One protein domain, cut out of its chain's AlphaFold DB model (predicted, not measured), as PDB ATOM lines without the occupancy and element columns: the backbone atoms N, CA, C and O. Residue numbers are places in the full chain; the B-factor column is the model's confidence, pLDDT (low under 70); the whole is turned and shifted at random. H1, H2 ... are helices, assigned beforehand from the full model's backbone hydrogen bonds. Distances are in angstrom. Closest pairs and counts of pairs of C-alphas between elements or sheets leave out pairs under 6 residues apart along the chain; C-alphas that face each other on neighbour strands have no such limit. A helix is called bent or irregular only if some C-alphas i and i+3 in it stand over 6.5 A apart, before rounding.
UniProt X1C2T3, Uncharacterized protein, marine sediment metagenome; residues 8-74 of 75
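Overview. This is residues 8 to 74 of the 75 residues of an uncharacterized protein of marine sediment metagenome (UniProt X1C2T3). Two helices, H2 and the long H3, pack together at a steep angle, while H1 sits away from both at the far end of a long link. The middle between H1 and this pair is open, with only the backbone of residues 21 to 31 running from one part to the other; residues 20 to 26 stick out on that side, and residues 49 to 55 stick out where H3 begins. The printed part has 67 residues with three named helices, in the order H1, H2, H3 along the chain, and no named strand; its class is all helix. The whole is loose, with a radius of gyration of the C-alphas of 14.4 A, and it spans 39 by 32 by 21 A along its three main axes.

Along the chain. The printed part begins with H1, residues 8 to 20, from Gln 8 to Cys 20. Its C-alpha 8 is at (90.797, 93.496, 159.180) and its C-alpha 20 at (87.094, 80.049, 146.965), and it measures 18.5 A from first to last C-alpha. Residues 21 to 31 then form the link to H2. H2 comprises residues 32 to 45, from Glu 32 to Ser 45, and measures 20.4 A from C-alpha 32 to C-alpha 45. It begins with C-alpha 32 at (101.780, 93.964, 151.983). H2 is irregular: C-alphas 34 and 37 are 8.6 A apart, where about 5 A is found in a regular helix. Residues 46 to 49 lead on to H3, residues 50 to 72, from Lys 50 to Glu 72. H3 is the longest helix, with 23 residues and 33.1 A from first to last C-alpha, and its C-alpha 72 is at (109.332, 87.745, 143.955). H3 is irregular, but only just: C-alphas 51 and 54 are 6.9 A apart. It also has a kink of 33 degrees near residue 57.

Arrangement. H1 touches no helix. H1 and H2 are apart, although they follow each other in the chain. H1 and H3 are apart as well. H2 and H3 touch, with 9 pairs of C-alphas within 8 A. Their closest C-alphas are those of Ala 39 and Leu 64, 6.3 A apart. The centres of H2 and H3 are 9.7 A apart. Their lines stand at a steep tilt of 48 degrees, and the two helices run opposite ways; both lines are rough ones. In H1 every O i to N i+4 pair is within hydrogen-bond range, while the count is 6 of 10 in H2 and 16 of 19 in H3.

Size, cuts and confidence. The C-alphas of Ser 21 and Asn 47 are the two farthest apart in the domain, at 39.6 A, and those of Gln 8 and Lys 74, the first and last printed residues, are 29.4 A apart. The printed part runs from residue 8 to residue 74 of a chain of 75 residues and has no cut. The link from H1 to H2, with 11 residues, is long, and the link from H2 to H3, with 4 residues, is tight. Residues 20 to 26 stand free, and so do residues 49 to 55, of which 50 to 55 belong to H3. Without these stretches the body has 53 residues, spans 36 by 29 by 16 A and has a radius of gyration of 13.0 A. The mean pLDDT of the printed part is 72.8, and 28 residues are under 70, namely residues 31 to 57 and residue 74. The mean pLDDT is 87 in H1, 59 in H2 and 71 in H3.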
ATOM      1  N   GLN A   8      90.880  93.355 160.632       78.56
ATOM      2  CA  GLN A   8      90.797  93.496 159.180       78.56
ATOM      3  C   GLN A   8      91.258  92.226 158.448       78.56
ATOM      4  O   GLN A   8      90.628  91.832 157.470       78.56
ATOM      5  N   ALA A   9      92.302  91.556 158.939       80.19
ATOM      6  CA  ALA A   9      92.799  90.311 158.360       80.19
ATOM      7  C   ALA A   9      91.773  89.175 158.506       80.19
ATOM      8  O   ALA A   9      91.563  88.408 157.569       80.19
ATOM      9  N   GLU A  10      91.061  89.118 159.635       85.12
ATOM     10  CA  GLU A  10      89.962  88.164 159.841       85.12
ATOM     11  C   GLU A  10      88.839  88.347 158.810       85.12
ATOM     12  O   GLU A  10      88.373  87.374 158.214       85.12
ATOM     13  N   LYS A  11      88.445  89.599 158.534       86.94
ATOM     14  CA  LYS A  11      87.441  89.912 157.502       86.94
ATOM     15  C   LYS A  11      87.888  89.470 156.111       86.94
ATOM     16  O   LYS A  11      87.092  88.895 155.373       86.94
ATOM     17  N   VAL A  12      89.152  89.718 155.761       85.75
ATOM     18  CA  VAL A  12      89.728  89.296 154.475       85.75
ATOM     19  C   VAL A  12      89.734  87.770 154.362       85.75
ATOM     20  O   VAL A  12      89.333  87.233 153.334       85.75
ATOM     21  N   LYS A  13      90.086  87.053 155.437       85.31
ATOM     22  CA  LYS A  13      90.060  85.585 155.464       85.31
ATOM     23  C   LYS A  13      88.649  85.028 155.254       85.31
ATOM     24  O   LYS A  13      88.469  84.128 154.437       85.31
ATOM     25  N   ALA A  14      87.646  85.589 155.931       89.81
ATOM     26  CA  ALA A  14      86.249  85.191 155.756       89.81
ATOM     27  C   ALA A  14      85.730  85.476 154.335       89.81
ATOM     28  O   ALA A  14      84.951  84.698 153.785       89.81
ATOM     29  N   PHE A  15      86.167  86.582 153.724       89.50
ATOM     30  CA  PHE A  15      85.861  86.884 152.328       89.50
ATOM     31  C   PHE A  15      86.481  85.855 151.377       89.50
ATOM     32  O   PHE A  15      85.779  85.331 150.519       89.50
ATOM     33  N   ILE A  16      87.756  85.510 151.570       89.19
ATOM     34  CA  ILE A  16      88.462  84.532 150.733       89.19
ATOM     35  C   ILE A  16      87.826  83.147 150.832       89.19
ATOM     36  O   ILE A  16      87.629  82.507 149.807       89.19
ATOM     37  N   GLN A  17      87.412  82.709 152.024       89.38
ATOM     38  CA  GLN A  17      86.693  81.437 152.178       89.38
ATOM     39  C   GLN A  17      85.429  81.373 151.316       89.38
ATOM     40  O   GLN A  17      85.158  80.350 150.694       89.38
ATOM     41  N   LYS A  18      84.674  82.475 151.251       90.81
ATOM     42  CA  LYS A  18      83.514  82.575 150.361       90.81
ATOM     43  C   LYS A  18      83.941  82.663 148.902       90.81
ATOM     44  O   LYS A  18      83.309  82.045 148.062       90.81
ATOM     45  N   LEU A  19      84.995  83.403 148.576       89.69
ATOM     46  CA  LEU A  19      85.466  83.534 147.199       89.69
ATOM     47  C   LEU A  19      85.889  82.179 146.620       89.69
ATOM     48  O   LEU A  19      85.455  81.839 145.525       89.69
ATOM     49  N   CYS A  20      86.642  81.378 147.379       88.88
ATOM     50  CA  CYS A  20      87.094  80.049 146.965       88.88
ATOM     51  C   CYS A  20      85.944  79.064 146.714       88.88
ATOM     52  O   CYS A  20      86.120  78.120 145.959       88.88
ATOM     53  N   SER A  21      84.758  79.262 147.302       89.75
ATOM     54  CA  SER A  21      83.595  78.423 146.968       89.75
ATOM     55  C   SER A  21      82.939  78.802 145.635       89.75
ATOM     56  O   SER A  21      82.044  78.096 145.185       89.75
ATOM     57  N   HIS A  22      83.333  79.928 145.034       91.94
ATOM     58  CA  HIS A  22      82.779  80.453 143.782       91.94
ATOM     59  C   HIS A  22      83.811  80.492 142.641       91.94
ATOM     60  O   HIS A  22      83.483  80.957 141.551       91.94
ATOM     61  N   THR A  23      85.053  80.052 142.871       90.94
ATOM     62  CA  THR A  23      86.117  80.040 141.859       90.94
ATOM     63  C   THR A  23      87.057  78.858 142.061       90.94
ATOM     64  O   THR A  23      87.347  78.480 143.191       90.94
ATOM     65  N   GLU A  24      87.575  78.312 140.964       90.31
ATOM     66  CA  GLU A  24      88.611  77.269 140.976       90.31
ATOM     67  C   GLU A  24      90.032  77.859 140.923       90.31
ATOM     68  O   GLU A  24      91.022  77.132 140.950       90.31
ATOM     69  N   VAL A  25      90.149  79.191 140.845       89.75
ATOM     70  CA  VAL A  25      91.443  79.881 140.793       89.75
ATOM     71  C   VAL A  25      92.117  79.838 142.173       89.75
ATOM     72  O   VAL A  25      91.484  80.226 143.160       89.75
ATOM     73  N   PRO A  26      93.400  79.434 142.267       85.94
ATOM     74  CA  PRO A  26      94.153  79.473 143.516       85.94
ATOM     75  C   PRO A  26      94.194  80.883 144.114       85.94
ATOM     76  O   PRO A  26      94.482  81.858 143.421       85.94
ATOM     77  N   VAL A  27      93.919  80.990 145.416       86.44
ATOM     78  CA  VAL A  27      93.989  82.257 146.154       86.44
ATOM     79  C   VAL A  27      95.178  82.224 147.105       86.44
ATOM     80  O   VAL A  27      95.231  81.400 148.016       86.44
ATOM     81  N   GLU A  28      96.110  83.157 146.917       83.31
ATOM     82  CA  GLU A  28      97.320  83.283 147.728       83.31
ATOM     83  C   GLU A  28      97.262  84.525 148.623       83.31
ATOM     84  O   GLU A  28      96.889  85.618 148.192       83.31
ATOM     85  N   PHE A  29      97.653  84.368 149.890       79.75
ATOM     86  CA  PHE A  29      97.803  85.492 150.810       79.75
ATOM     87  C   PHE A  29      99.183  86.121 150.636       79.75
ATOM     88  O   PHE A  29     100.199  85.428 150.666       79.75
ATOM     89  N   ARG A  30      99.222  87.449 150.507       72.00
ATOM     90  CA  ARG A  30     100.460  88.215 150.350       72.00
ATOM     91  C   ARG A  30     100.615  89.239 151.458       72.00
ATOM     92  O   ARG A  30      99.669  89.936 151.814       72.00
ATOM     93  N   ASP A  31     101.823  89.312 152.005       69.00
ATOM     94  CA  ASP A  31     102.172  90.289 153.026       69.00
ATOM     95  C   ASP A  31     102.499  91.636 152.368       69.00
ATOM     96  O   ASP A  31     103.504  91.789 151.676       69.00
ATOM     97  N   GLU A  32     101.641  92.631 152.581       63.06
ATOM     98  CA  GLU A  32     101.780  93.964 151.983       63.06
ATOM     99  C   GLU A  32     102.970  94.773 152.542       63.06
ATOM    100  O   GLU A  32     103.308  95.831 152.005       63.06
ATOM    101  N   ARG A  33     103.642  94.303 153.608       60.72
ATOM    102  CA  ARG A  33     104.729  95.041 154.281       60.72
ATOM    103  C   ARG A  33     105.966  95.270 153.400       60.72
ATOM    104  O   ARG A  33     106.711  96.223 153.642       60.72
ATOM    105  N   LEU A  34     106.177  94.450 152.369       54.12
ATOM    106  CA  LEU A  34     107.406  94.442 151.563       54.12
ATOM    107  C   LEU A  34     107.499  95.518 150.458       54.12
ATOM    108  O   LEU A  34     108.577  95.695 149.901       54.12
ATOM    109  N   SER A  35     106.460  96.317 150.162       56.81
ATOM    110  CA  SER A  35     106.488  97.220 148.978       56.81
ATOM    111  C   SER A  35     106.584  98.730 149.267       56.81
ATOM    112  O   SER A  35     106.478  99.574 148.369       56.81
ATOM    113  N   THR A  36     106.837  99.114 150.520       56.03
ATOM    114  CA  THR A  36     106.560 100.472 151.025       56.03
ATOM    115  C   THR A  36     107.344 101.612 150.342       56.03
ATOM    116  O   THR A  36     106.863 102.748 150.316       56.03
ATOM    117  N   VAL A  37     108.525 101.365 149.764       60.97
ATOM    118  CA  VAL A  37     109.355 102.427 149.150       60.97
ATOM    119  C   VAL A  37     108.941 102.711 147.701       60.97
ATOM    120  O   VAL A  37     108.652 103.862 147.355       60.97
ATOM    121  N   SER A  38     108.838 101.678 146.864       60.16
ATOM    122  CA  SER A  38     108.462 101.807 145.446       60.16
ATOM    123  C   SER A  38     107.000 102.237 145.278       60.16
ATOM    124  O   SER A  38     106.705 103.129 144.478       60.16
ATOM    125  N   ALA A  39     106.101 101.712 146.120       59.00
ATOM    126  CA  ALA A  39     104.691 102.096 146.168       59.00
ATOM    127  C   ALA A  39     104.493 103.588 146.480       59.00
ATOM    128  O   ALA A  39     103.735 104.289 145.802       59.00
ATOM    129  N   LYS A  40     105.220 104.111 147.479       58.81
ATOM    130  CA  LYS A  40     105.178 105.537 147.840       58.81
ATOM    131  C   LYS A  40     105.708 106.434 146.720       58.81
ATOM    132  O   LYS A  40     105.181 107.531 146.534       58.81
ATOM    133  N   ARG A  41     106.723 105.987 145.971       63.22
ATOM    134  CA  ARG A  41     107.289 106.738 144.839       63.22
ATOM    135  C   ARG A  41     106.298 106.829 143.673       63.22
ATOM    136  O   ARG A  41     106.088 107.925 143.162       63.22
ATOM    137  N   LEU A  42     105.625 105.725 143.340       62.03
ATOM    138  CA  LEU A  42     104.598 105.684 142.292       62.03
ATOM    139  C   LEU A  42     103.356 106.511 142.662       62.03
ATOM    140  O   LEU A  42     102.833 107.264 141.846       62.03
ATOM    141  N   MET A  43     102.902 106.447 143.918       58.25
ATOM    142  CA  MET A  43     101.761 107.253 144.368       58.25
ATOM    143  C   MET A  43     102.043 108.763 144.344       58.25
ATOM    144  O   MET A  43     101.122 109.550 144.132       58.25
ATOM    145  N   ARG A  44     103.301 109.181 144.536       61.12
ATOM    146  CA  ARG A  44     103.708 110.595 144.452       61.12
ATOM    147  C   ARG A  44     103.791 111.117 143.016       61.12
ATOM    148  O   ARG A  44     103.536 112.299 142.812       61.12
ATOM    149  N   SER A  45     104.112 110.273 142.032       57.78
ATOM    150  CA  SER A  45     104.192 110.691 140.621       57.78
ATOM    151  C   SER A  45     102.824 110.886 139.956       57.78
ATOM    152  O   SER A  45     102.729 111.512 138.905       57.78
ATOM    153  N   VAL A  46     101.745 110.382 140.560       59.78
ATOM    154  CA  VAL A  46     100.391 110.439 139.998       59.78
ATOM    155  C   VAL A  46      99.650 111.686 140.518       59.78
ATOM    156  O   VAL A  46      98.877 111.634 141.472       59.78
ATOM    157  N   ASN A  47      99.886 112.843 139.889       53.53
ATOM    158  CA  ASN A  47      99.240 114.119 140.240       53.53
ATOM    159  C   ASN A  47      97.858 114.265 139.562       53.53
ATOM    160  O   ASN A  47      97.769 114.701 138.414       53.53
ATOM    161  N   ILE A  48      96.764 113.855 140.228       55.41
ATOM    162  CA  ILE A  48      95.422 113.765 139.602       55.41
ATOM    163  C   ILE A  48      94.299 114.363 140.479       55.41
ATOM    164  O   ILE A  48      94.283 114.220 141.704       55.41
ATOM    165  N   ARG A  49      93.334 115.039 139.823       52.25
ATOM    166  CA  ARG A  49      92.183 115.763 140.415       52.25
ATOM    167  C   ARG A  49      91.320 114.890 141.353       52.25
ATOM    168  O   ARG A  49      91.012 113.736 141.054       52.25
ATOM    169  N   LYS A  50      90.883 115.501 142.468       55.19
ATOM    170  CA  LYS A  50      90.344 114.894 143.711       55.19
ATOM    171  C   LYS A  50      89.230 113.841 143.553       55.19
ATOM    172  O   LYS A  50      89.207 112.893 144.326       55.19
ATOM    173  N   THR A  51      88.332 113.957 142.578       54.94
ATOM    174  CA  THR A  51      87.181 113.039 142.417       54.94
ATOM    175  C   THR A  51      87.542 111.727 141.722       54.94
ATOM    176  O   THR A  51      87.030 110.677 142.091       54.94
ATOM    177  N   LYS A  52      88.499 111.742 140.783       56.47
ATOM    178  CA  LYS A  52      89.043 110.521 140.148       56.47
ATOM    179  C   LYS A  52      90.122 109.840 141.006       56.47
ATOM    180  O   LYS A  52      90.736 108.871 140.569       56.47
ATOM    181  N   LYS A  53      90.374 110.376 142.207       55.66
ATOM    182  CA  LYS A  53      91.498 110.023 143.074       55.66
ATOM    183  C   LYS A  53      91.255 108.705 143.820       55.66
ATOM    184  O   LYS A  53      92.114 107.842 143.755       55.66
ATOM    185  N   LYS A  54      90.080 108.501 144.436       56.16
ATOM    186  CA  LYS A  54      89.772 107.269 145.202       56.16
ATOM    187  C   LYS A  54      89.815 105.996 144.346       56.16
ATOM    188  O   LYS A  54      90.636 105.134 144.609       56.16
ATOM    189  N   VAL A  55      89.030 105.937 143.268       59.84
ATOM    190  CA  VAL A  55      88.959 104.746 142.392       59.84
ATOM    191  C   VAL A  55      90.320 104.401 141.771       59.84
ATOM    192  O   VAL A  55      90.669 103.233 141.642       59.84
ATOM    193  N   ARG A  56      91.133 105.408 141.409       64.56
ATOM    194  CA  ARG A  56      92.489 105.155 140.891       64.56
ATOM    195  C   ARG A  56      93.479 104.756 141.974       64.56
ATOM    196  O   ARG A  56      94.403 104.024 141.652       64.56
ATOM    197  N   HIS A  57      93.318 105.213 143.215       67.25
ATOM    198  CA  HIS A  57      94.176 104.766 144.311       67.25
ATOM    199  C   HIS A  57      94.018 103.267 144.563       67.25
ATOM    200  O   HIS A  57      95.037 102.598 144.691       67.25
ATOM    201  N   ASP A  58      92.791 102.743 144.531       72.44
ATOM    202  CA  ASP A  58      92.541 101.309 144.723       72.44
ATOM    203  C   ASP A  58      93.154 100.480 143.584       72.44
ATOM    204  O   ASP A  58      93.845  99.493 143.828       72.44
ATOM    205  N   ALA A  59      92.999 100.933 142.335       75.62
ATOM    206  CA  ALA A  59      93.614 100.279 141.178       75.62
ATOM    207  C   ALA A  59      95.154 100.326 141.213       75.62
ATOM    208  O   ALA A  59      95.813  99.339 140.892       75.62
ATOM    209  N   ILE A  60      95.744 101.457 141.620       75.88
ATOM    210  CA  ILE A  60      97.201 101.597 141.767       75.88
ATOM    211  C   ILE A  60      97.713 100.706 142.902       75.88
ATOM    212  O   ILE A  60      98.751 100.071 142.747       75.88
ATOM    213  N   ALA A  61      96.992 100.633 144.024       73.25
ATOM    214  CA  ALA A  61      97.341  99.750 145.130       73.25
ATOM    215  C   ALA A  61      97.312  98.279 144.689       73.25
ATOM    216  O   ALA A  61      98.287  97.566 144.907       73.25
ATOM    217  N   ALA A  62      96.261  97.855 143.978       79.31
ATOM    218  CA  ALA A  62      96.170  96.508 143.420       79.31
ATOM    219  C   ALA A  62      97.322  96.202 142.445       79.31
ATOM    220  O   ALA A  62      97.945  95.146 142.536       79.31
ATOM    221  N   ALA A  63      97.659  97.145 141.558       82.19
ATOM    222  CA  ALA A  63      98.778  96.990 140.630       82.19
ATOM    223  C   ALA A  63     100.130  96.865 141.353       82.19
ATOM    224  O   ALA A  63     100.978  96.082 140.938       82.19
ATOM    225  N   LEU A  64     100.332  97.601 142.449       77.12
ATOM    226  CA  LEU A  64     101.550  97.525 143.259       77.12
ATOM    227  C   LEU A  64     101.680  96.192 144.002       77.12
ATOM    228  O   LEU A  64     102.776  95.642 144.067       77.12
ATOM    229  N   VAL A  65     100.574  95.670 144.540       77.62
ATOM    230  CA  VAL A  65     100.536  94.340 145.167       77.62
ATOM    231  C   VAL A  65     100.880  93.259 144.140       77.62
ATOM    232  O   VAL A  65     101.730  92.412 144.410       77.62
ATOM    233  N   LEU A  66     100.291  93.332 142.940       82.38
ATOM    234  CA  LEU A  66     100.592  92.407 141.847       82.38
ATOM    235  C   LEU A  66     102.054  92.507 141.395       82.38
ATOM    236  O   LEU A  66     102.704  91.485 141.211       82.38
ATOM    237  N   GLN A  67     102.591  93.720 141.244       78.81
ATOM    238  CA  GLN A  67     103.987  93.903 140.851       78.81
ATOM    239  C   GLN A  67     104.940  93.288 141.882       78.81
ATOM    240  O   GLN A  67     105.847  92.557 141.500       78.81
ATOM    241  N   GLY A  68     104.694  93.509 143.179       77.31
ATOM    242  CA  GLY A  68     105.495  92.895 144.240       77.31
ATOM    243  C   GLY A  68     105.449  91.364 144.215       77.31
ATOM    244  O   GLY A  68     106.465  90.720 144.451       77.31
ATOM    245  N   TYR A  69     104.299  90.775 143.880       79.81
ATOM    246  CA  TYR A  69     104.184  89.328 143.683       79.81
ATOM    247  C   TYR A  69     105.023  88.827 142.500       79.81
ATOM    248  O   TYR A  69     105.787  87.877 142.640       79.81
ATOM    249  N   LEU A  70     104.909  89.485 141.343       82.06
ATOM    250  CA  LEU A  70     105.631  89.096 140.129       82.06
ATOM    251  C   LEU A  70     107.149  89.273 140.256       82.06
ATOM    252  O   LEU A  70     107.895  88.517 139.641       82.06
ATOM    253  N   ASP A  71     107.600  90.267 141.020       78.62
ATOM    254  CA  ASP A  71     109.024  90.503 141.264       78.62
ATOM    255  C   ASP A  71     109.637  89.406 142.151       78.62
ATOM    256  O   ASP A  71     110.769  88.999 141.910       78.62
ATOM    257  N   GLU A  72     108.890  88.879 143.128       73.75
ATOM    258  CA  GLU A  72     109.332  87.745 143.955       73.75
ATOM    259  C   GLU A  72     109.275  86.406 143.213       73.75
ATOM    260  O   GLU A  72     110.160  85.576 143.389       73.75
ATOM    261  N   ALA A  73     108.272  86.208 142.352       70.69
ATOM    262  CA  ALA A  73     108.144  85.007 141.524       70.69
ATOM    263  C   ALA A  73     109.193  84.915 140.395       70.69
ATOM    264  O   ALA A  73     109.251  83.908 139.692       70.69
ATOM    265  N   LYS A  74     109.993  85.970 140.179       59.66
ATOM    266  CA  LYS A  74     111.092  86.022 139.199       59.66
ATOM    267  C   LYS A  74     112.458  85.594 139.761       59.66
ATOM    268  O   LYS A  74     113.466  85.795 139.079       59.66
TER     269      LYS A  74